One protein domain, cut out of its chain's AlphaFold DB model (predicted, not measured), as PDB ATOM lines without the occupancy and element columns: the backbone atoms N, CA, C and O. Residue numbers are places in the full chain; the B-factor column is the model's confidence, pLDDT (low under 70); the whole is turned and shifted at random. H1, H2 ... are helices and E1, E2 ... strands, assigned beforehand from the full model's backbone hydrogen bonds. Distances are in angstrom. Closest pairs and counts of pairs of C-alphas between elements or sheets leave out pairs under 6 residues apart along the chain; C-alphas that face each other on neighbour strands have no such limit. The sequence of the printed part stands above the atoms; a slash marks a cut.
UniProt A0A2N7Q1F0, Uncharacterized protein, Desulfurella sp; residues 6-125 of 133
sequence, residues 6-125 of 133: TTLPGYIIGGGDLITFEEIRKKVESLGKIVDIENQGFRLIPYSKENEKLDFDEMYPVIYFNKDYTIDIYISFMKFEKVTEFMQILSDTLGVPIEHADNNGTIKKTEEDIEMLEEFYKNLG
ATOM      1  N   THR A   6      16.201 -19.628  20.750       78.69
ATOM      2  CA  THR A   6      15.947 -18.191  20.869       78.69
ATOM      3  C   THR A   6      16.284 -17.744  22.283       78.69
ATOM      4  O   THR A   6      16.019 -18.465  23.245       78.69
ATOM      5  N   THR A   7      16.862 -16.553  22.401       85.06
ATOM      6  CA  THR A   7      17.124 -15.904  23.687       85.06
ATOM      7  C   THR A   7      16.166 -14.734  23.850       85.06
ATOM      8  O   THR A   7      16.114 -13.868  22.977       85.06
ATOM      9  N   LEU A   8      15.412 -14.708  24.950       86.69
ATOM     10  CA  LEU A   8      14.550 -13.584  25.315       86.69
ATOM     11  C   LEU A   8      15.161 -12.830  26.501       86.69
ATOM     12  O   LEU A   8      15.458 -13.462  27.518       86.69
ATOM     13  N   PRO A   9      15.354 -11.504  26.397       89.44
ATOM     14  CA  PRO A   9      15.834 -10.710  27.515       89.44
ATOM     15  C   PRO A   9      14.727 -10.508  28.554       89.44
ATOM     16  O   PRO A   9      13.543 -10.404  28.220       89.44
ATOM     17  N   GLY A  10      15.130 -10.386  29.812       90.06
ATOM     18  CA  GLY A  10      14.269  -9.993  30.916       90.06
ATOM     19  C   GLY A  10      15.029  -9.270  32.023       90.06
ATOM     20  O   GLY A  10      16.242  -9.066  31.952       90.06
ATOM     21  N   TYR A  11      14.298  -8.861  33.052       91.75
ATOM     22  CA  TYR A  11      14.807  -8.067  34.158       91.75
ATOM     23  C   TYR A  11      14.049  -8.358  35.455       91.75
ATOM     24  O   TYR A  11      12.822  -8.473  35.457       91.75
ATOM     25  N   ILE A  12      14.784  -8.447  36.565       91.69
ATOM     26  CA  ILE A  12      14.226  -8.658  37.905       91.69
ATOM     27  C   ILE A  12      13.885  -7.302  38.523       91.69
ATOM     28  O   ILE A  12      14.772  -6.499  38.830       91.69
ATOM     29  N   ILE A  13      12.600  -7.049  38.755       88.75
ATOM     30  CA  ILE A  13      12.159  -5.776  39.321       88.75
ATOM     31  C   ILE A  13      12.604  -5.664  40.780       88.75
ATOM     32  O   ILE A  13      12.359  -6.549  41.596       88.75
ATOM     33  N   GLY A  14      13.251  -4.545  41.111       85.25
ATOM     34  CA  GLY A  14      13.802  -4.306  42.445       85.25
ATOM     35  C   GLY A  14      15.069  -5.109  42.750       85.25
ATOM     36  O   GLY A  14      15.448  -5.223  43.915       85.25
ATOM     37  N   GLY A  15      15.739  -5.668  41.738       88.56
ATOM     38  CA  GLY A  15      17.082  -6.222  41.895       88.56
ATOM     39  C   GLY A  15      18.050  -5.189  42.484       88.56
ATOM     40  O   GLY A  15      18.094  -4.045  42.042       88.56
ATOM     41  N   GLY A  16      18.794  -5.572  43.520       88.06
ATOM     42  CA  GLY A  16      19.727  -4.693  44.237       88.06
ATOM     43  C   GLY A  16      19.091  -3.915  45.387       88.06
ATOM     44  O   GLY A  16      19.723  -3.784  46.433       88.06
ATOM     45  N   ASP A  17      17.837  -3.491  45.235       86.94
ATOM     46  CA  ASP A  17      17.104  -2.743  46.263       86.94
ATOM     47  C   ASP A  17      16.298  -3.656  47.204       86.94
ATOM     48  O   ASP A  17      16.244  -3.427  48.412       86.94
ATOM     49  N   LEU A  18      15.669  -4.700  46.656       89.38
ATOM     50  CA  LEU A  18      14.738  -5.598  47.357       89.38
ATOM     51  C   LEU A  18      15.238  -7.036  47.443       89.38
ATOM     52  O   LEU A  18      14.814  -7.792  48.318       89.38
ATOM     53  N   ILE A  19      16.108  -7.431  46.515       91.25
ATOM     54  CA  ILE A  19      16.714  -8.754  46.494       91.25
ATOM     55  C   ILE A  19      18.147  -8.668  45.976       91.25
ATOM     56  O   ILE A  19      18.440  -8.083  44.928       91.25
ATOM     57  N   THR A  20      19.074  -9.250  46.724       94.81
ATOM     58  CA  THR A  20      20.487  -9.311  46.348       94.81
ATOM     59  C   THR A  20      20.762 -10.480  45.406       94.81
ATOM     60  O   THR A  20      20.026 -11.466  45.353       94.81
ATOM     61  N   PHE A  21      21.869 -10.405  44.667       93.12
ATOM     62  CA  PHE A  21      22.268 -11.478  43.755       93.12
ATOM     63  C   PHE A  21      22.536 -12.811  44.483       93.12
ATOM     64  O   PHE A  21      22.219 -13.884  43.970       93.12
ATOM     65  N   GLU A  22      23.063 -12.757  45.711       93.75
ATOM     66  CA  GLU A  22      23.262 -13.946  46.548       93.75
ATOM     67  C   GLU A  22      21.939 -14.559  47.028       93.75
ATOM     68  O   GLU A  22      21.817 -15.783  47.102       93.75
ATOM     69  N   GLU A  23      20.938 -13.733  47.340       95.38
ATOM     70  CA  GLU A  23      19.598 -14.209  47.697       95.38
ATOM     71  C   GLU A  23      18.882 -14.835  46.505       95.38
ATOM     72  O   GLU A  23      18.275 -15.894  46.671       95.38
ATOM     73  N   ILE A  24      18.996 -14.235  45.312       95.38
ATOM     74  CA  ILE A  24      18.479 -14.821  44.067       95.38
ATOM     75  C   ILE A  24      19.060 -16.222  43.893       95.38
ATOM     76  O   ILE A  24      18.299 -17.181  43.774       95.38
ATOM     77  N   ARG A  25      20.390 -16.360  43.982       94.38
ATOM     78  CA  ARG A  25      21.077 -17.655  43.887       94.38
ATOM     79  C   ARG A  25      20.498 -18.675  44.867       94.38
ATOM     80  O   ARG A  25      20.064 -19.733  44.433       94.38
ATOM     81  N   LYS A  26      20.435 -18.346  46.161       94.75
ATOM     82  CA  LYS A  26      19.923 -19.258  47.203       94.75
ATOM     83  C   LYS A  26      18.470 -19.674  46.968       94.75
ATOM     84  O   LYS A  26      18.126 -20.833  47.163       94.75
ATOM     85  N   LYS A  27      17.602 -18.743  46.563       94.31
ATOM     86  CA  LYS A  27      16.173 -19.027  46.364       94.31
ATOM     87  C   LYS A  27      15.940 -19.972  45.180       94.31
ATOM     88  O   LYS A  27      15.136 -20.903  45.286       94.31
ATOM     89  N   VAL A  28      16.680 -19.792  44.084       92.56
ATOM     90  CA  VAL A  28      16.494 -20.593  42.861       92.56
ATOM     91  C   VAL A  28      17.169 -21.967  42.899       92.56
ATOM     92  O   VAL A  28      16.875 -22.794  42.041       92.56
ATOM     93  N   GLU A  29      18.000 -22.270  43.906       89.62
ATOM     94  CA  GLU A  29      18.558 -23.622  44.129       89.62
ATOM     95  C   GLU A  29      17.466 -24.694  44.253       89.62
ATOM     96  O   GLU A  29      17.662 -25.843  43.859       89.62
ATOM     97  N   SER A  30      16.293 -24.317  44.767       86.62
ATOM     98  CA  SER A  30      15.138 -25.213  44.885       86.62
ATOM     99  C   SER A  30      14.479 -25.554  43.542       86.62
ATOM    100  O   SER A  30      13.771 -26.557  43.443       86.62
ATOM    101  N   LEU A  31      14.714 -24.738  42.511       86.50
ATOM    102  CA  LEU A  31      14.083 -24.863  41.199       86.50
ATOM    103  C   LEU A  31      14.922 -25.664  40.208       86.50
ATOM    104  O   LEU A  31      14.405 -26.046  39.163       86.50
ATOM    105  N   GLY A  32      16.206 -25.896  40.482       86.56
ATOM    106  CA  GLY A  32      17.095 -26.455  39.473       86.56
ATOM    107  C   GLY A  32      18.556 -26.550  39.878       86.56
ATOM    108  O   GLY A  32      18.965 -26.239  40.996       86.56
ATOM    109  N   LYS A  33      19.368 -26.968  38.912       88.38
ATOM    110  CA  LYS A  33      20.822 -26.987  39.030       88.38
ATOM    111  C   LYS A  33      21.388 -25.610  38.701       88.38
ATOM    112  O   LYS A  33      21.121 -25.062  37.632       88.38
ATOM    113  N   ILE A  34      22.243 -25.103  39.582       90.94
ATOM    114  CA  ILE A  34      23.003 -23.872  39.359       90.94
ATOM    115  C   ILE A  34      24.356 -24.204  38.730       90.94
ATOM    116  O   ILE A  34      25.054 -25.122  39.166       90.94
ATOM    117  N   VAL A  35      24.727 -23.449  37.698       90.75
ATOM    118  CA  VAL A  35      26.049 -23.505  37.068       90.75
ATOM    119  C   VAL A  35      26.627 -22.098  37.034       90.75
ATOM    120  O   VAL A  35      26.031 -21.198  36.446       90.75
ATOM    121  N   ASP A  36      27.788 -21.917  37.655       90.50
ATOM    122  CA  ASP A  36      28.494 -20.639  37.652       90.50
ATOM    123  C   ASP A  36      29.029 -20.294  36.263       90.50
ATOM    124  O   ASP A  36      29.529 -21.159  35.538       90.50
ATOM    125  N   ILE A  37      28.937 -19.013  35.909       87.69
ATOM    126  CA  ILE A  37      29.482 -18.472  34.666       87.69
ATOM    127  C   ILE A  37      30.485 -17.399  35.049       87.69
ATOM    128  O   ILE A  37      30.128 -16.355  35.608       87.69
ATOM    129  N   GLU A  38      31.757 -17.678  34.769       81.94
ATOM    130  CA  GLU A  38      32.862 -16.803  35.141       81.94
ATOM    131  C   GLU A  38      32.589 -15.355  34.729       81.94
ATOM    132  O   GLU A  38      32.297 -15.050  33.575       81.94
ATOM    133  N   ASN A  39      32.690 -14.454  35.707       74.56
ATOM    134  CA  ASN A  39      32.551 -13.005  35.549       74.56
ATOM    135  C   ASN A  39      31.204 -12.479  35.020       74.56
ATOM    136  O   ASN A  39      31.066 -11.262  34.928       74.56
ATOM    137  N   GLN A  40      30.205 -13.326  34.759       75.75
ATOM    138  CA  GLN A  40      28.907 -12.896  34.210       75.75
ATOM    139  C   GLN A  40      27.744 -13.140  35.176       75.75
ATOM    140  O   GLN A  40      26.841 -12.311  35.262       75.75
ATOM    141  N   GLY A  41      27.821 -14.187  36.001       90.38
ATOM    142  CA  GLY A  41      26.774 -14.525  36.961       90.38
ATOM    143  C   GLY A  41      26.629 -16.034  37.098       90.38
ATOM    144  O   GLY A  41      27.620 -16.731  37.323       90.38
ATOM    145  N   PHE A  42      25.413 -16.548  36.966       94.19
ATOM    146  CA  PHE A  42      25.160 -17.988  36.963       94.19
ATOM    147  C   PHE A  42      23.960 -18.321  36.081       94.19
ATOM    148  O   PHE A  42      23.125 -17.465  35.809       94.19
ATOM    149  N   ARG A  43      23.841 -19.577  35.656       92.12
ATOM    150  CA  ARG A  43      22.627 -20.079  35.005       92.12
ATOM    151  C   ARG A  43      21.908 -21.102  35.867       92.12
ATOM    152  O   ARG A  43      22.543 -21.916  36.541       92.12
ATOM    153  N   LEU A  44      20.589 -21.067  35.792       90.94
ATOM    154  CA  LEU A  44      19.667 -22.041  36.341       90.94
ATOM    155  C   LEU A  44      19.215 -22.978  35.224       90.94
ATOM    156  O   LEU A  44      18.674 -22.537  34.209       90.94
ATOM    157  N   ILE A  45      19.419 -24.271  35.446       87.56
ATOM    158  CA  ILE A  45      18.863 -25.351  34.632       87.56
ATOM    159  C   ILE A  45      17.720 -25.963  35.453       87.56
ATOM    160  O   ILE A  45      18.011 -26.666  36.428       87.56
ATOM    161  N   PRO A  46      16.445 -25.652  35.148       83.12
ATOM    162  CA  PRO A  46      15.325 -26.052  35.998       83.12
ATOM    163  C   PRO A  46      15.121 -27.571  36.070       83.12
ATOM    164  O   PRO A  46      15.309 -28.279  35.082       83.12
ATOM    165  N   TYR A  47      14.684 -28.077  37.226       72.88
ATOM    166  CA  TYR A  47      14.219 -29.457  37.375       72.88
ATOM    167  C   TYR A  47      12.759 -29.587  36.911       72.88
ATOM    168  O   TYR A  47      11.933 -28.722  37.197       72.88
ATOM    169  N   SER A  48      12.408 -30.693  36.248       63.59
ATOM    170  CA  SER A  48      11.005 -31.050  35.995       63.59
ATOM    171  C   SER A  48      10.453 -31.856  37.173       63.59
ATOM    172  O   SER A  48      11.073 -32.827  37.604       63.59
ATOM    173  N   LYS A  49       9.281 -31.470  37.694       52.88
ATOM    174  CA  LYS A  49       8.588 -32.203  38.771       52.88
ATOM    175  C   LYS A  49       7.883 -33.477  38.292       52.88
ATOM    176  O   LYS A  49       7.455 -34.260  39.133       52.88
ATOM    177  N   GLU A  50       7.741 -33.690  36.982       52.94
ATOM    178  CA  GLU A  50       6.785 -34.678  36.466       52.94
ATOM    179  C   GLU A  50       7.371 -36.035  36.052       52.94
ATOM    180  O   GLU A  50       6.591 -36.964  35.879       52.94
ATOM    181  N   ASN A  51       8.692 -36.224  35.919       45.31
ATOM    182  CA  ASN A  51       9.225 -37.530  35.499       45.31
ATOM    183  C   ASN A  51      10.654 -37.819  35.988       45.31
ATOM    184  O   ASN A  51      11.582 -37.073  35.701       45.31
ATOM    185  N   GLU A  52      10.857 -38.987  36.608       46.38
ATOM    186  CA  GLU A  52      12.177 -39.538  36.980       46.38
ATOM    187  C   GLU A  52      13.037 -39.979  35.767       46.38
ATOM    188  O   GLU A  52      14.130 -40.514  35.957       46.38
ATOM    189  N   LYS A  53      12.553 -39.840  34.519       44.00
ATOM    190  CA  LYS A  53      13.111 -40.553  33.347       44.00
ATOM    191  C   LYS A  53      13.210 -39.791  32.017       44.00
ATOM    192  O   LYS A  53      13.515 -40.428  31.013       44.00
ATOM    193  N   LEU A  54      12.998 -38.480  31.973       39.91
ATOM    194  CA  LEU A  54      13.290 -37.695  30.765       39.91
ATOM    195  C   LEU A  54      14.418 -36.712  31.053       39.91
ATOM    196  O   LEU A  54      14.411 -36.053  32.091       39.91
ATOM    197  N   ASP A  55      15.396 -36.675  30.147       46.09
ATOM    198  CA  ASP A  55      16.556 -35.800  30.237       46.09
ATOM    199  C   ASP A  55      16.101 -34.346  30.418       46.09
ATOM    200  O   ASP A  55      15.327 -33.778  29.645       46.09
ATOM    201  N   PHE A  56      16.576 -33.771  31.517       47.66
ATOM    202  CA  PHE A  56      16.113 -32.526  32.124       47.66
ATOM    203  C   PHE A  56      16.364 -31.273  31.258       47.66
ATOM    204  O   PHE A  56      15.860 -30.198  31.575       47.66
ATOM    205  N   ASP A  57      17.079 -31.412  30.138       52.41
ATOM    206  CA  ASP A  57      17.374 -30.338  29.186       52.41
ATOM    207  C   ASP A  57      16.189 -29.985  28.261       52.41
ATOM    208  O   ASP A  57      16.261 -28.983  27.549       52.41
ATOM    209  N   GLU A  58      15.073 -30.731  28.263       54.72
ATOM    210  CA  GLU A  58      14.083 -30.664  27.168       54.72
ATOM    211  C   GLU A  58      12.740 -29.956  27.453       54.72
ATOM    212  O   GLU A  58      12.068 -29.602  26.485       54.72
ATOM    213  N   MET A  59      12.355 -29.618  28.701       60.75
ATOM    214  CA  MET A  59      11.010 -29.032  28.977       60.75
ATOM    215  C   MET A  59      10.954 -27.539  29.363       60.75
ATOM    216  O   MET A  59      10.106 -26.821  28.841       60.75
ATOM    217  N   TYR A  60      11.844 -27.040  30.228       71.81
ATOM    218  CA  TYR A  60      11.823 -25.642  30.706       71.81
ATOM    219  C   TYR A  60      12.968 -24.799  30.113       71.81
ATOM    220  O   TYR A  60      13.966 -25.374  29.650       71.81
ATOM    221  N   PRO A  61      12.840 -23.457  30.044       82.25
ATOM    222  CA  PRO A  61      13.922 -22.598  29.567       82.25
ATOM    223  C   PRO A  61      15.114 -22.607  30.530       82.25
ATOM    224  O   PRO A  61      14.949 -22.719  31.743       82.25
ATOM    225  N   VAL A  62      16.323 -22.447  29.992       87.88
ATOM    226  CA  VAL A  62      17.517 -22.198  30.814       87.88
ATOM    227  C   VAL A  62      17.590 -20.701  31.084       87.88
ATOM    228  O   VAL A  62      17.547 -19.912  30.143       87.88
ATOM    229  N   ILE A  63      17.715 -20.308  32.351       91.19
ATOM    230  CA  ILE A  63      17.747 -18.894  32.742       91.19
ATOM    231  C   ILE A  63      19.163 -18.508  33.130       91.19
ATOM    232  O   ILE A  63      19.753 -19.128  34.012       91.19
ATOM    233  N   TYR A  64      19.705 -17.477  32.503       93.19
ATOM    234  CA  TYR A  64      20.975 -16.876  32.883       93.19
ATOM    235  C   TYR A  64      20.676 -15.654  33.736       93.19
ATOM    236  O   TYR A  64      19.891 -14.806  33.332       93.19
ATOM    237  N   PHE A  65      21.280 -15.586  34.915       94.69
ATOM    238  CA  PHE A  65      21.187 -14.464  35.835       94.69
ATOM    239  C   PHE A  65      22.478 -13.668  35.760       94.69
ATOM    240  O   PHE A  65      23.545 -14.178  36.120       94.69
ATOM    241  N   ASN A  66      22.367 -12.416  35.334       93.38
ATOM    242  CA  ASN A  66      23.488 -11.496  35.245       93.38
ATOM    243  C   ASN A  66      23.589 -10.657  36.525       93.38
ATOM    244  O   ASN A  66      22.600 -10.397  37.215       93.38
ATOM    245  N   LYS A  67      24.804 -10.219  36.867       90.38
ATOM    246  CA  LYS A  67      25.061  -9.445  38.102       90.38
ATOM    247  C   LYS A  67      24.370  -8.078  38.146       90.38
ATOM    248  O   LYS A  67      24.271  -7.495  39.220       90.38
ATOM    249  N   ASP A  68      23.933  -7.570  37.000       91.19
ATOM    250  CA  ASP A  68      23.157  -6.336  36.856       91.19
ATOM    251  C   ASP A  68      21.638  -6.569  36.949       91.19
ATOM    252  O   ASP A  68      20.862  -5.668  36.639       91.19
ATOM    253  N   TYR A  69      21.216  -7.758  37.396       91.44
ATOM    254  CA  TYR A  69      19.817  -8.164  37.579       91.44
ATOM    255  C   TYR A  69      19.012  -8.302  36.280       91.44
ATOM    256  O   TYR A  69      17.794  -8.507  36.319       91.44
ATOM    257  N   THR A  70      19.690  -8.275  35.131       92.75
ATOM    258  CA  THR A  70      19.121  -8.760  33.873       92.75
ATOM    259  C   THR A  70      19.114 -10.289  33.845       92.75
ATOM    260  O   THR A  70      19.912 -10.953  34.520       92.75
ATOM    261  N   ILE A  71      18.193 -10.850  33.064       92.25
ATOM    262  CA  ILE A  71      18.145 -12.283  32.790       92.25
ATOM    263  C   ILE A  71      18.101 -12.558  31.291       92.25
ATOM    264  O   ILE A  71      17.446 -11.837  30.540       92.25
ATOM    265  N   ASP A  72      18.742 -13.646  30.874       90.31
ATOM    266  CA  ASP A  72      18.621 -14.172  29.516       90.31
ATOM    267  C   ASP A  72      17.915 -15.530  29.553       90.31
ATOM    268  O   ASP A  72      18.388 -16.494  30.163       90.31
ATOM    269  N   ILE A  73      16.765 -15.607  28.890       89.19
ATOM    270  CA  ILE A  73      15.905 -16.790  28.848       89.19
ATOM    271  C   ILE A  73      16.222 -17.554  27.566       89.19
ATOM    272  O   ILE A  73      15.841 -17.135  26.473       89.19
ATOM    273  N   TYR A  74      16.918 -18.680  27.683       86.06
ATOM    274  CA  TYR A  74      17.277 -19.532  26.551       86.06
ATOM    275  C   TYR A  74      16.213 -20.604  26.323       86.06
ATOM    276  O   TYR A  74      15.973 -21.470  27.172       86.06
ATOM    277  N   ILE A  75      15.594 -20.558  25.146       78.75
ATOM    278  CA  ILE A  75      14.426 -21.353  24.768       78.75
ATOM    279  C   ILE A  75      14.772 -22.176  23.528       78.75
ATOM    280  O   ILE A  75      15.183 -21.624  22.511       78.75
ATOM    281  N   SER A  76      14.570 -23.491  23.581       71.88
ATOM    282  CA  SER A  76      14.492 -24.335  22.381       71.88
ATOM    283  C   SER A  76      13.068 -24.303  21.816       71.88
ATOM    284  O   SER A  76      12.124 -24.275  22.607       71.88
ATOM    285  N   PHE A  77      12.894 -24.376  20.490       57.50
ATOM    286  CA  PHE A  77      11.611 -24.197  19.764       57.50
ATOM    287  C   PHE A  77      10.349 -24.870  20.365       57.50
ATOM    288  O   PHE A  77       9.245 -24.400  20.114       57.50
ATOM    289  N   MET A  78      10.474 -25.934  21.167       55.62
ATOM    290  CA  MET A  78       9.350 -26.657  21.789       55.62
ATOM    291  C   MET A  78       8.831 -26.087  23.129       55.62
ATOM    292  O   MET A  78       7.922 -26.673  23.709       55.62
ATOM    293  N   LYS A  79       9.383 -24.983  23.659       60.75
ATOM    294  CA  LYS A  79       9.199 -24.608  25.083       60.75
ATOM    295  C   LYS A  79       8.429 -23.315  25.370       60.75
ATOM    296  O   LYS A  79       8.349 -22.915  26.526       60.75
ATOM    297  N   PHE A  80       7.868 -22.644  24.365       63.44
ATOM    298  CA  PHE A  80       7.309 -21.294  24.540       63.44
ATOM    299  C   PHE A  80       6.182 -21.199  25.575       63.44
ATOM    300  O   PHE A  80       6.206 -20.307  26.414       63.44
ATOM    301  N   GLU A  81       5.239 -22.142  25.581       66.19
ATOM    302  CA  GLU A  81       4.135 -22.156  26.557       66.19
ATOM    303  C   GLU A  81       4.630 -22.361  27.997       66.19
ATOM    304  O   GLU A  81       4.022 -21.885  28.952       66.19
ATOM    305  N   LYS A  82       5.784 -23.019  28.155       74.75
ATOM    306  CA  LYS A  82       6.418 -23.273  29.451       74.75
ATOM    307  C   LYS A  82       7.276 -22.116  29.946       74.75
ATOM    308  O   LYS A  82       7.651 -22.120  31.115       74.75
ATOM    309  N   VAL A  83       7.570 -21.125  29.100       77.62
ATOM    310  CA  VAL A  83       8.324 -19.934  29.510       77.62
ATOM    311  C   VAL A  83       7.486 -19.100  30.461       77.62
ATOM    312  O   VAL A  83       7.919 -18.901  31.586       77.62
ATOM    313  N   THR A  84       6.281 -18.687  30.068       78.25
ATOM    314  CA  THR A  84       5.409 -17.870  30.928       78.25
ATOM    315  C   THR A  84       5.101 -18.571  32.253       78.25
ATOM    316  O   THR A  84       5.240 -17.967  33.312       78.25
ATOM    317  N   GLU A  85       4.785 -19.871  32.215       80.31
ATOM    318  CA  GLU A  85       4.569 -20.683  33.423       80.31
ATOM    319  C   GLU A  85       5.802 -20.678  34.341       80.31
ATOM    320  O   GLU A  85       5.698 -20.440  35.544       80.31
ATOM    321  N   PHE A  86       6.991 -20.904  33.777       84.81
ATOM    322  CA  PHE A  86       8.221 -20.932  34.559       84.81
ATOM    323  C   PHE A  86       8.615 -19.553  35.090       84.81
ATOM    324  O   PHE A  86       9.111 -19.454  36.210       84.81
ATOM    325  N   MET A  87       8.376 -18.490  34.322       86.50
ATOM    326  CA  MET A  87       8.631 -17.118  34.756       86.50
ATOM    327  C   MET A  87       7.749 -16.734  35.944       86.50
ATOM    328  O   MET A  87       8.249 -16.091  36.867       86.50
ATOM    329  N   GLN A  88       6.500 -17.206  35.988       85.00
ATOM    330  CA  GLN A  88       5.645 -17.038  37.162       85.00
ATOM    331  C   GLN A  88       6.203 -17.786  38.379       85.00
ATOM    332  O   GLN A  88       6.382 -17.186  39.437       85.00
ATOM    333  N   ILE A  89       6.572 -19.064  38.224       88.62
ATOM    334  CA  ILE A  89       7.196 -19.855  39.303       88.62
ATOM    335  C   ILE A  89       8.464 -19.165  39.822       88.62
ATOM    336  O   ILE A  89       8.719 -19.129  41.029       88.62
ATOM    337  N   LEU A  90       9.273 -18.624  38.911       90.56
ATOM    338  CA  LEU A  90      10.497 -17.922  39.250       90.56
ATOM    339  C   LEU A  90      10.194 -16.626  40.012       90.56
ATOM    340  O   LEU A  90      10.798 -16.402  41.057       90.56
ATOM    341  N   SER A  91       9.235 -15.823  39.544       90.00
ATOM    342  CA  SER A  91       8.758 -14.614  40.229       90.00
ATOM    343  C   SER A  91       8.284 -14.926  41.653       90.00
ATOM    344  O   SER A  91       8.757 -14.314  42.613       90.00
ATOM    345  N   ASP A  92       7.442 -15.948  41.816       89.88
ATOM    346  CA  ASP A  92       6.929 -16.384  43.121       89.88
ATOM    347  C   ASP A  92       8.057 -16.847  44.052       89.88
ATOM    348  O   ASP A  92       8.078 -16.531  45.243       89.88
ATOM    349  N   THR A  93       9.041 -17.564  43.503       91.50
ATOM    350  CA  THR A  93      10.203 -18.051  44.257       91.50
ATOM    351  C   THR A  93      11.101 -16.906  44.713       91.50
ATOM    352  O   THR A  93      11.605 -16.919  45.839       91.50
ATOM    353  N   LEU A  94      11.314 -15.903  43.858       91.94
ATOM    354  CA  LEU A  94      12.101 -14.724  44.208       91.94
ATOM    355  C   LEU A  94      11.334 -13.794  45.156       91.94
ATOM    356  O   LEU A  94      11.958 -13.152  46.007       91.94
ATOM    357  N   GLY A  95      10.004 -13.778  45.080       89.56
ATOM    358  CA  GLY A  95       9.143 -12.833  45.791       89.56
ATOM    359  C   GLY A  95       9.195 -11.425  45.194       89.56
ATOM    360  O   GLY A  95       8.847 -10.464  45.877       89.56
ATOM    361  N   VAL A  96       9.669 -11.302  43.952       89.69
ATOM    362  CA  VAL A  96       9.700 -10.052  43.189       89.69
ATOM    363  C   VAL A  96       9.293 -10.325  41.738       89.69
ATOM    364  O   VAL A  96       9.626 -11.395  41.219       89.69
ATOM    365  N   PRO A  97       8.615  -9.381  41.066       89.25
ATOM    366  CA  PRO A  97       8.202  -9.554  39.682       89.25
ATOM    367  C   PRO A  97       9.387  -9.639  38.725       89.25
ATOM    368  O   PRO A  97      10.448  -9.047  38.949       89.25
ATOM    369  N   ILE A  98       9.164 -10.319  37.604       88.31
ATOM    370  CA  ILE A  98      10.140 -10.426  36.525       88.31
ATOM    371  C   ILE A  98       9.487  -9.983  35.226       88.31
ATOM    372  O   ILE A  98       8.485 -10.549  34.799       88.31
ATOM    373  N   GLU A  99      10.078  -8.984  34.584       87.06
ATOM    374  CA  GLU A  99       9.695  -8.585  33.234       87.06
ATOM    375  C   GLU A  99      10.513  -9.370  32.218       87.06
ATOM    376  O   GLU A  99      11.714  -9.555  32.390       87.06
ATOM    377  N   HIS A 100       9.886  -9.813  31.134       83.75
ATOM    378  CA  HIS A 100      10.596 -10.458  30.037       83.75
ATOM    379  C   HIS A 100       9.940 -10.160  28.692       83.75
ATOM    380  O   HIS A 100       8.752  -9.838  28.609       83.75
ATOM    381  N   ALA A 101      10.726 -10.246  27.623       80.50
ATOM    382  CA  ALA A 101      10.214 -10.117  26.268       80.50
ATOM    383  C   ALA A 101       9.313 -11.307  25.893       80.50
ATOM    384  O   ALA A 101       9.519 -12.435  26.348       80.50
ATOM    385  N   ASP A 102       8.328 -11.041  25.034       72.25
ATOM    386  CA  ASP A 102       7.547 -12.044  24.318       72.25
ATOM    387  C   ASP A 102       8.325 -12.597  23.107       72.25
ATOM    388  O   ASP A 102       9.441 -12.174  22.792       72.25
ATOM    389  N   ASN A 103       7.708 -13.525  22.373       63.72
ATOM    390  CA  ASN A 103       8.320 -14.195  21.218       63.72
ATOM    391  C   ASN A 103       8.660 -13.254  20.045       63.72
ATOM    392  O   ASN A 103       9.386 -13.653  19.137       63.72
ATOM    393  N   ASN A 104       8.147 -12.022  20.045       64.06
ATOM    394  CA  ASN A 104       8.459 -10.992  19.055       64.06
ATOM    395  C   ASN A 104       9.530 -10.014  19.564       64.06
ATOM    396  O   ASN A 104       9.720  -8.950  18.971       64.06
ATOM    397  N   GLY A 105      10.188 -10.325  20.686       61.22
ATOM    398  CA  GLY A 105      11.126  -9.424  21.347       61.22
ATOM    399  C   GLY A 105      10.445  -8.203  21.968       61.22
ATOM    400  O   GLY A 105      11.117  -7.218  22.265       61.22
ATOM    401  N   THR A 106       9.118  -8.231  22.131       63.00
ATOM    402  CA  THR A 106       8.349  -7.116  22.687       63.00
ATOM    403  C   THR A 106       7.942  -7.448  24.113       63.00
ATOM    404  O   THR A 106       7.372  -8.498  24.374       63.00
ATOM    405  N   ILE A 107       8.171  -6.542  25.056       62.62
ATOM    406  CA  ILE A 107       7.591  -6.684  26.394       62.62
ATOM    407  C   ILE A 107       6.124  -6.254  26.287       62.62
ATOM    408  O   ILE A 107       5.806  -5.065  26.353       62.62
ATOM    409  N   LYS A 108       5.224  -7.208  26.030       61.62
ATOM    410  CA  LYS A 108       3.777  -6.979  26.086       61.62
ATOM    411  C   LYS A 108       3.269  -7.418  27.447       61.62
ATOM    412  O   LYS A 108       3.242  -8.607  27.733       61.62
ATOM    413  N   LYS A 109       2.864  -6.445  28.258       61.47
ATOM    414  CA  LYS A 109       2.206  -6.694  29.539       61.47
ATOM    415  C   LYS A 109       0.716  -6.909  29.304       61.47
ATOM    416  O   LYS A 109       0.098  -6.130  28.573       61.47
ATOM    417  N   THR A 110       0.159  -7.953  29.896       67.50
ATOM    418  CA  THR A 110      -1.293  -8.088  30.040       67.50
ATOM    419  C   THR A 110      -1.803  -7.087  31.083       67.50
ATOM    420  O   THR A 110      -1.017  -6.510  31.836       67.50
ATOM    421  N   GLU A 111      -3.115  -6.835  31.123       70.75
ATOM    422  CA  GLU A 111      -3.704  -5.989  32.175       70.75
ATOM    423  C   GLU A 111      -3.455  -6.583  33.572       70.75
ATOM    424  O   GLU A 111      -3.123  -5.846  34.493       70.75
ATOM    425  N   GLU A 112      -3.493  -7.913  33.695       68.38
ATOM    426  CA  GLU A 112      -3.188  -8.643  34.931       68.38
ATOM    427  C   GLU A 112      -1.730  -8.434  35.380       68.38
ATOM    428  O   GLU A 112      -1.480  -8.123  36.544       68.38
ATOM    429  N   ASP A 113      -0.770  -8.485  34.448       66.25
ATOM    430  CA  ASP A 113       0.640  -8.188  34.750       66.25
ATOM    431  C   ASP A 113       0.811  -6.751  35.261       66.25
ATOM    432  O   ASP A 113       1.606  -6.487  36.165       66.25
ATOM    433  N   ILE A 114       0.079  -5.796  34.679       75.19
ATOM    434  CA  ILE A 114       0.125  -4.391  35.102       75.19
ATOM    435  C   ILE A 114      -0.444  -4.251  36.515       75.19
ATOM    436  O   ILE A 114       0.190  -3.609  37.352       75.19
ATOM    437  N   GLU A 115      -1.591  -4.866  36.798       78.00
ATOM    438  CA  GLU A 115      -2.215  -4.836  38.124       78.00
ATOM    439  C   GLU A 115      -1.310  -5.459  39.193       78.00
ATOM    440  O   GLU A 115      -1.073  -4.836  40.231       78.00
ATOM    441  N   MET A 116      -0.712  -6.622  38.918       74.25
ATOM    442  CA  MET A 116       0.243  -7.272  39.822       74.25
ATOM    443  C   MET A 116       1.465  -6.393  40.109       74.25
ATOM    444  O   MET A 116       1.910  -6.285  41.256       74.25
ATOM    445  N   LEU A 117       2.007  -5.740  39.080       76.31
ATOM    446  CA  LEU A 117       3.116  -4.805  39.240       76.31
ATOM    447  C   LEU A 117       2.714  -3.590  40.077       76.31
ATOM    448  O   LEU A 117       3.454  -3.188  40.978       76.31
ATOM    449  N   GLU A 118       1.547  -3.005  39.813       80.06
ATOM    450  CA  GLU A 118       1.033  -1.880  40.591       80.06
ATOM    451  C   GLU A 118       0.804  -2.247  42.058       80.06
ATOM    452  O   GLU A 118       1.129  -1.453  42.945       80.06
ATOM    453  N   GLU A 119       0.255  -3.428  42.331       79.75
ATOM    454  CA  GLU A 119       0.092  -3.940  43.690       79.75
ATOM    455  C   GLU A 119       1.439  -4.166  44.371       79.75
ATOM    456  O   GLU A 119       1.619  -3.733  45.511       79.75
ATOM    457  N   PHE A 120       2.413  -4.756  43.678       79.69
ATOM    458  CA  PHE A 120       3.766  -4.924  44.199       79.69
ATOM    459  C   PHE A 120       4.389  -3.576  44.594       79.69
ATOM    460  O   PHE A 120       4.833  -3.408  45.732       79.69
ATOM    461  N   TYR A 121       4.329  -2.569  43.716       79.75
ATOM    462  CA  TYR A 121       4.817  -1.221  44.029       79.75
ATOM    463  C   TYR A 121       4.029  -0.542  45.161       79.75
ATOM    464  O   TYR A 121       4.623   0.159  45.984       79.75
ATOM    465  N   LYS A 122       2.707  -0.745  45.255       78.50
ATOM    466  CA  LYS A 122       1.893  -0.248  46.382       78.50
ATOM    467  C   LYS A 122       2.321  -0.888  47.704       78.50
ATOM    468  O   LYS A 122       2.448  -0.173  48.701       78.50
ATOM    469  N   ASN A 123       2.577  -2.195  47.703       76.25
ATOM    470  CA  ASN A 123       2.949  -2.972  48.886       76.25
ATOM    471  C   ASN A 123       4.356  -2.640  49.402       76.25
ATOM    472  O   ASN A 123       4.595  -2.711  50.605       76.25
ATOM    473  N   LEU A 124       5.267  -2.219  48.524       70.81
ATOM    474  CA  LEU A 124       6.622  -1.801  48.900       70.81
ATOM    475  C   LEU A 124       6.702  -0.424  49.563       70.81
ATOM    476  O   LEU A 124       7.704  -0.109  50.203       70.81
ATOM    477  N   GLY A 125       5.662   0.399  49.438       53.81
ATOM    478  CA  GLY A 125       5.645   1.726  50.043       53.81
ATOM    479  C   GLY A 125       4.812   2.729  49.264       53.81
ATOM    480  O   GLY A 125       5.349   3.711  48.772       53.81
TER     481      GLY A 125
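What this domain is: This is residues 6 to 125 of the 133 residues of an uncharacterized protein of Desulfurella sp (UniProt A0A2N7Q1F0). What is the shape? A strongly twisted wall of six antiparallel strands has H1 and H2 over one face and no helix over the other; H3 lies off the sheet, beyond its edge strand E6, while the loop of residues 47 to 61 reaches out at the other end of the longest axis. What makes it up? The printed part has 120 residues, with three named helices and six named strands in the chain order E1 H1 E2 E3 E4 E5 H2 E6 H3, of mixed class; the sheet's order is E2 E3 E4 E5 E1 E6. How is it spread? It is compact, with a radius of gyration of the C-alphas of 14.2 A, and elongated in outline, spanning 45 by 30 by 25 A.

How they stand to each other: What stands beside the first strand? E1, residues 6 to 12, is antiparallel to E5, residues 70 to 76, with N 8 and O 73 within hydrogen-bond range at 2.9 A. It is also antiparallel to E6, residues 98 to 100, with N 11 and O 99 at 2.8 A. How does the sheet run on? E2, residues 32 to 37, E3, residues 41 to 46, E4, residues 62 to 66, and E5 form a meander, three hairpins in a row, each strand the antiparallel neighbour of the one before. N 35 and O 43 at 2.9 A, N 44 and O 63 at 2.8 A, and N 64 and O 72 at 2.9 A are within hydrogen-bond range. Where are the helices? H1, residues 21 to 28, is on the sheet at a height of 8.8 A, over E4. H2, residues 80 to 94, is on the same face at a height of 7.1 A, and with residues 90 to 94 alone it touches H1, the closest C-alphas, of Lys 27 and Leu 94, being 6.3 A apart, at a steep tilt of 64 degrees, opposite ways. H3, residues 111 to 125, touches no helix and is only just not on the sheet, with 4 pairs of C-alphas within 10 A. What else shows in the backbone? E5, H2 and E6 form a split strand-helix-strand unit, two strands running the same way with E1 between them, and its crossover is right-handed. Every O i to N i+4 pair is within hydrogen-bond range in H1, against 9 of 11 in H2 and 10 of 11 in H3.

Where its parts are: Where does the printed part begin? E1 starts at C-alpha 6, (15.947, -18.191, 20.869), and is 19.6 A long from first to last C-alpha; H1 is 10.8 A. How long are the next elements? E2 is 15.5 A, E3 16.3 A, E4 13.0 A and E5 19.9 A. Where does it end? H2, 21.3 A, starts at C-alpha 80, (7.309, -21.294, 24.540); E6 is 6.5 A, and H3, 21.6 A, ends at C-alpha 125, (5.645, 1.726, 50.043).

The domain as a whole: How large is it, and is it cut? The two C-alphas farthest apart, of Lys 53 and Gly 125, are 46.1 A apart, and the printed part has no cut. Which links are long? The link from E3 to E4, 15 residues, is long. Where is confidence low? The mean pLDDT of the printed part is 79.4, and residues 48 to 59, 77 to 81, 103 to 110, 112 to 113 and 125 are under 70.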